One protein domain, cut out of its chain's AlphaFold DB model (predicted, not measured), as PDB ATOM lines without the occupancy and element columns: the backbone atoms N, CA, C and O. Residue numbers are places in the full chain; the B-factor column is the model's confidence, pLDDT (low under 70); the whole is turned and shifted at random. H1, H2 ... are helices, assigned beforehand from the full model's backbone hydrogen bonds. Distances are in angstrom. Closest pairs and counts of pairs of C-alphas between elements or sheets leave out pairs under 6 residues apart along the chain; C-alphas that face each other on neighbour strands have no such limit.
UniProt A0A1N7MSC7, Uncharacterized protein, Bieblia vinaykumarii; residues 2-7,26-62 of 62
ATOM      1  N   LEU A   2      52.407 -41.342 -39.506       76.75
ATOM      2  CA  LEU A   2      52.670 -40.113 -40.283       76.75
ATOM      3  C   LEU A   2      53.011 -38.886 -39.423       76.75
ATOM      4  O   LEU A   2      53.946 -38.167 -39.738       76.75
ATOM      5  N   PHE A   3      52.308 -38.705 -38.305       79.38
ATOM      6  CA  PHE A   3      52.597 -37.636 -37.349       79.38
ATOM      7  C   PHE A   3      54.024 -37.712 -36.784       79.38
ATOM      8  O   PHE A   3      54.706 -36.696 -36.715       79.38
ATOM      9  N   GLN A   4      54.498 -38.914 -36.439       73.56
ATOM     10  CA  GLN A   4      55.847 -39.118 -35.899       73.56
ATOM     11  C   GLN A   4      56.923 -38.862 -36.954       73.56
ATOM     12  O   GLN A   4      57.938 -38.252 -36.646       73.56
ATOM     13  N   ILE A   5      56.666 -39.243 -38.210       75.94
ATOM     14  CA  ILE A   5      57.560 -38.934 -39.334       75.94
ATOM     15  C   ILE A   5      57.631 -37.422 -39.570       75.94
ATOM     16  O   ILE A   5      58.709 -36.882 -39.772       75.94
ATOM     17  N   THR A   6      56.499 -36.715 -39.532       75.44
ATOM     18  CA  THR A   6      56.485 -35.257 -39.733       75.44
ATOM     19  C   THR A   6      57.156 -34.518 -38.576       75.44
ATOM     20  O   THR A   6      57.874 -33.548 -38.800       75.44
ATOM     21  N   LYS A   7      56.961 -34.990 -37.341       77.94
ATOM     22  CA  LYS A   7      57.542 -34.372 -36.148       77.94
ATOM     23  C   LYS A   7      59.038 -34.668 -35.998       77.94
ATOM     24  O   LYS A   7      59.803 -33.746 -35.752       77.94
ATOM     25  N   GLU A  26      60.625 -29.020 -34.186       76.00
ATOM     26  CA  GLU A  26      61.278 -27.835 -33.609       76.00
ATOM     27  C   GLU A  26      60.618 -26.519 -34.058       76.00
ATOM     28  O   GLU A  26      60.644 -25.543 -33.309       76.00
ATOM     29  N   ASP A  27      59.969 -26.510 -35.230       81.38
ATOM     30  CA  ASP A  27      59.330 -25.324 -35.816       81.38
ATOM     31  C   ASP A  27      57.808 -25.273 -35.595       81.38
ATOM     32  O   ASP A  27      57.215 -24.195 -35.588       81.38
ATOM     33  N   LEU A  28      57.156 -26.431 -35.440       83.44
ATOM     34  CA  LEU A  28      55.705 -26.572 -35.325       83.44
ATOM     35  C   LEU A  28      55.318 -27.308 -34.042       83.44
ATOM     36  O   LEU A  28      55.882 -28.349 -33.695       83.44
ATOM     37  N   THR A  29      54.279 -26.816 -33.373       85.44
ATOM     38  CA  THR A  29      53.684 -27.506 -32.224       85.44
ATOM     39  C   THR A  29      52.885 -28.736 -32.657       85.44
ATOM     40  O   THR A  29      52.379 -28.826 -33.777       85.44
ATOM     41  N   ASP A  30      52.681 -29.678 -31.734       82.38
ATOM     42  CA  ASP A  30      51.897 -30.897 -31.987       82.38
ATOM     43  C   ASP A  30      50.486 -30.605 -32.524       82.38
ATOM     44  O   ASP A  30      49.975 -31.331 -33.380       82.38
ATOM     45  N   ALA A  31      49.869 -29.515 -32.059       85.25
ATOM     46  CA  ALA A  31      48.556 -29.080 -32.522       85.25
ATOM     47  C   ALA A  31      48.588 -28.563 -33.970       85.25
ATOM     48  O   ALA A  31      47.680 -28.860 -34.748       85.25
ATOM     49  N   GLU A  32      49.635 -27.832 -34.354       86.31
ATOM     50  CA  GLU A  32      49.816 -27.317 -35.716       86.31
ATOM     51  C   GLU A  32      50.123 -28.442 -36.701       86.31
ATOM     52  O   GLU A  32      49.503 -28.513 -37.763       86.31
ATOM     53  N   ILE A  33      50.998 -29.379 -36.326       85.38
ATOM     54  CA  ILE A  33      51.291 -30.569 -37.135       85.38
ATOM     55  C   ILE A  33      50.006 -31.371 -37.355       85.38
ATOM     56  O   ILE A  33      49.694 -31.748 -38.486       85.38
ATOM     57  N   ALA A  34      49.215 -31.598 -36.302       84.62
ATOM     58  CA  ALA A  34      47.941 -32.296 -36.425       84.62
ATOM     59  C   ALA A  34      46.964 -31.555 -37.354       84.62
ATOM     60  O   ALA A  34      46.368 -32.182 -38.231       84.62
ATOM     61  N   ALA A  35      46.832 -30.232 -37.217       87.38
ATOM     62  CA  ALA A  35      45.949 -29.423 -38.056       87.38
ATOM     63  C   ALA A  35      46.360 -29.447 -39.539       87.38
ATOM     64  O   ALA A  35      45.513 -29.645 -40.415       87.38
ATOM     65  N   ILE A  36      47.657 -29.323 -39.830       86.69
ATOM     66  CA  ILE A  36      48.199 -29.398 -41.193       86.69
ATOM     67  C   ILE A  36      47.969 -30.789 -41.784       86.69
ATOM     68  O   ILE A  36      47.510 -30.907 -42.921       86.69
ATOM     69  N   LEU A  37      48.216 -31.856 -41.019       84.19
ATOM     70  CA  LEU A  37      47.971 -33.223 -41.481       84.19
ATOM     71  C   LEU A  37      46.489 -33.479 -41.763       84.19
ATOM     72  O   LEU A  37      46.166 -34.157 -42.737       84.19
ATOM     73  N   VAL A  38      45.582 -32.927 -40.955       86.62
ATOM     74  CA  VAL A  38      44.134 -32.989 -41.209       86.62
ATOM     75  C   VAL A  38      43.780 -32.262 -42.507       86.62
ATOM     76  O   VAL A  38      43.062 -32.823 -43.336       86.62
ATOM     77  N   TYR A  39      44.323 -31.063 -42.729       85.69
ATOM     78  CA  TYR A  39      44.120 -30.319 -43.973       85.69
ATOM     79  C   TYR A  39      44.634 -31.097 -45.194       85.69
ATOM     80  O   TYR A  39      43.891 -31.301 -46.154       85.69
ATOM     81  N   ILE A  40      45.860 -31.622 -45.135       85.50
ATOM     82  CA  ILE A  40      46.451 -32.426 -46.213       85.50
ATOM     83  C   ILE A  40      45.570 -33.644 -46.513       85.50
ATOM     84  O   ILE A  40      45.186 -33.853 -47.663       85.50
ATOM     85  N   LYS A  41      45.155 -34.397 -45.488       80.00
ATOM     86  CA  LYS A  41      44.257 -35.553 -45.653       80.00
ATOM     87  C   LYS A  41      42.904 -35.184 -46.256       80.00
ATOM     88  O   LYS A  41      42.344 -35.980 -47.006       80.00
ATOM     89  N   SER A  42      42.383 -33.992 -45.959       82.94
ATOM     90  CA  SER A  42      41.126 -33.511 -46.547       82.94
ATOM     91  C   SER A  42      41.234 -33.254 -48.054       82.94
ATOM     92  O   SER A  42      40.248 -33.398 -48.771       82.94
ATOM     93  N   THR A  43      42.438 -32.943 -48.548       86.81
ATOM     94  CA  THR A  43      42.689 -32.683 -49.977       86.81
ATOM     95  C   THR A  43      42.957 -33.949 -50.791       86.81
ATOM     96  O   THR A  43      43.038 -33.899 -52.017       86.81
ATOM     97  N   TRP A  44      43.099 -35.103 -50.136       84.31
ATOM     98  CA  TRP A  44      43.469 -36.339 -50.811       84.31
ATOM     99  C   TRP A  44      42.293 -36.995 -51.551       84.31
ATOM    100  O   TRP A  44      41.199 -37.145 -50.988       84.31
ATOM    101  N   PRO A  45      42.504 -37.463 -52.793       84.38
ATOM    102  CA  PRO A  45      41.556 -38.344 -53.460       84.38
ATOM    103  C   PRO A  45      41.385 -39.664 -52.689       84.38
ATOM    104  O   PRO A  45      42.213 -40.039 -51.857       84.38
ATOM    105  N   GLU A  46      40.277 -40.354 -52.947       79.12
ATOM    106  CA  GLU A  46      39.835 -41.540 -52.196       79.12
ATOM    107  C   GLU A  46      40.912 -42.634 -52.130       79.12
ATOM    108  O   GLU A  46      41.236 -43.116 -51.049       79.12
ATOM    109  N   ARG A  47      41.599 -42.888 -53.250       80.31
ATOM    110  CA  ARG A  47      42.709 -43.849 -53.342       80.31
ATOM    111  C   ARG A  47      43.842 -43.579 -52.342       80.31
ATOM    112  O   ARG A  47      44.389 -44.506 -51.753       80.31
ATOM    113  N   GLN A  48      44.234 -42.320 -52.162       80.56
ATOM    114  CA  GLN A  48      45.302 -41.938 -51.234       80.56
ATOM    115  C   GLN A  48      44.836 -42.032 -49.778       80.56
ATOM    116  O   GLN A  48      45.628 -42.373 -48.900       80.56
ATOM    117  N   ARG A  49      43.550 -41.763 -49.518       77.88
ATOM    118  CA  ARG A  49      42.951 -41.944 -48.189       77.88
ATOM    119  C   ARG A  49      42.882 -43.415 -47.797       77.88
ATOM    120  O   ARG A  49      43.268 -43.735 -46.679       77.88
ATOM    121  N   GLU A  50      42.468 -44.291 -48.708       80.12
ATOM    122  CA  GLU A  50      42.445 -45.742 -48.489       80.12
ATOM    123  C   GLU A  50      43.842 -46.287 -48.192       80.12
ATOM    124  O   GLU A  50      44.040 -46.939 -47.169       80.12
ATOM    125  N   PHE A  51      44.836 -45.926 -49.009       80.25
ATOM    126  CA  PHE A  51      46.219 -46.347 -48.785       80.25
ATOM    127  C   PHE A  51      46.763 -45.858 -47.434       80.25
ATOM    128  O   PHE A  51      47.402 -46.607 -46.701       80.25
ATOM    129  N   GLN A  52      46.489 -44.605 -47.051       77.31
ATOM    130  CA  GLN A  52      46.938 -44.101 -45.752       77.31
ATOM    131  C   GLN A  52      46.190 -44.733 -44.577       77.31
ATOM    132  O   GLN A  52      46.795 -44.911 -43.515       77.31
ATOM    133  N   ALA A  53      44.910 -45.066 -44.740       77.81
ATOM    134  CA  ALA A  53      44.144 -45.798 -43.740       77.81
ATOM    135  C   ALA A  53      44.714 -47.210 -43.545       77.81
ATOM    136  O   ALA A  53      44.930 -47.615 -42.406       77.81
ATOM    137  N   GLU A  54      45.058 -47.903 -44.633       77.88
ATOM    138  CA  GLU A  54      45.692 -49.225 -44.610       77.88
ATOM    139  C   GLU A  54      47.066 -49.190 -43.923       77.88
ATOM    140  O   GLU A  54      47.319 -49.953 -42.991       77.88
ATOM    141  N   VAL A  55      47.934 -48.242 -44.297       75.88
ATOM    142  CA  VAL A  55      49.253 -48.069 -43.661       75.88
ATOM    143  C   VAL A  55      49.117 -47.695 -42.181       75.88
ATOM    144  O   VAL A  55      49.891 -48.171 -41.357       75.88
ATOM    145  N   SER A  56      48.128 -46.874 -41.811       72.38
ATOM    146  CA  SER A  56      47.898 -46.509 -40.401       72.38
ATOM    147  C   SER A  56      47.350 -47.672 -39.575       72.38
ATOM    148  O   SER A  56      47.678 -47.777 -38.396       72.38
ATOM    149  N   ALA A  57      46.526 -48.529 -40.181       70.38
ATOM    150  CA  ALA A  57      46.008 -49.734 -39.544       70.38
ATOM    151  C   ALA A  57      47.123 -50.769 -39.322       70.38
ATOM    152  O   ALA A  57      47.208 -51.352 -38.243       70.38
ATOM    153  N   ASN A  58      48.022 -50.933 -40.298       62.47
ATOM    154  CA  ASN A  58      49.152 -51.859 -40.206       62.47
ATOM    155  C   ASN A  58      50.256 -51.394 -39.238       62.47
ATOM    156  O   ASN A  58      50.971 -52.226 -38.690       62.47
ATOM    157  N   ASP A  59      50.369 -50.093 -38.968       57.03
ATOM    158  CA  ASP A  59      51.371 -49.528 -38.047       57.03
ATOM    159  C   ASP A  59      51.021 -49.687 -36.551       57.03
ATOM    160  O   ASP A  59      51.814 -49.357 -35.678       57.03
ATOM    161  N   THR A  60      49.831 -50.204 -36.221       51.12
ATOM    162  CA  THR A  60      49.463 -50.542 -34.827       51.12
ATOM    163  C   THR A  60      49.947 -51.953 -34.429       51.12
ATOM    164  O   THR A  60      49.665 -52.418 -33.328       51.12
ATOM    165  N   GLY A  61      50.665 -52.658 -35.316       43.88
ATOM    166  CA  GLY A  61      50.977 -54.088 -35.194       43.88
ATOM    167  C   GLY A  61      52.458 -54.484 -35.227       43.88
ATOM    168  O   GLY A  61      52.745 -55.586 -35.694       43.88
ATOM    169  N   GLY A  62      53.381 -53.636 -34.764       35.34
ATOM    170  CA  GLY A  62      54.819 -53.943 -34.666       35.34
ATOM    171  C   GLY A  62      55.404 -53.610 -33.304       35.34
ATOM    172  O   GLY A  62      55.161 -52.475 -32.842       35.34
TER     173      GLY A  62
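AT A GLANCE: This is residues 2 to 7 and 26 to 62 of the 62 residues of an uncharacterized protein of Bieblia vinaykumarii (UniProt A0A1N7MSC7). Two helices, H2 and H3, form an open V, with the last residues of H2 and the first residues of H3 at its point, and a short helix, H1, packs on the H2 arm at the open end of the V, its residue Leu 2 reaching toward H3. The end of the printed part, residues 59 to 62, carries on past the far end of the H3 arm. The printed part has 43 residues with three named helices, in the order H1, H2, H3 along the chain, and no named strand; the class is all helix. The whole is loose, with a radius of gyration of the C-alphas of 11.6 A, and flat, spanning 29 by 28 by 11 A.

IN THESE COORDINATES: The longest helix is H2, residues 30 to 43, 14 residues and 20.3 A from first to last C-alpha; it begins at C-alpha 30 at (51.897, -30.897, -31.987) and ends at C-alpha 43 at (42.689, -32.683, -49.977). H3, residues 46 to 58, is 18.4 A long and ends at C-alpha 58 at (49.152, -51.859, -40.206). H1, residues 2 to 7, is 8.6 A long and begins at C-alpha 2 at (52.670, -40.113, -40.283).

HOW THE PARTS SIT: H2 and H1 touch, with the C-alphas of Phe 3 and Ala 34 the closest at 7.1 A. Their lines stand at a steep tilt of 43 degrees, and they run opposite ways. H2 and H3 are close but not clearly touching: their closest C-alphas, those of Lys 41 and Arg 49, are 7.0 A apart, while the two centres are 15.6 A apart. These two helices also run opposite ways, at a steep tilt of 43 degrees. H1 and H3 are close but not clearly touching, their closest C-alphas being those of Leu 2 and Ser 56 at 8.0 A, and their lines are about perpendicular at 81 degrees. In H1, H2 and H3 every O i to N i+4 pair is within hydrogen-bond range.

THE WHOLE: The two C-alphas farthest apart, those of Glu 26 and Glu 46, are 31.5 A apart. Residues 8 to 25 are not printed, and C-alpha 7 and C-alpha 26 are 7.9 A apart across this cut, which falls in the link from H1 to H2. The link from H2 to H3, of 2 residues, is tight. The printed part ends at Gly 62, the chain's last residue. The mean pLDDT of the printed part is 77.3, and residues 58 to 62, of which 58 belongs to H3, are under 70 in this predicted model.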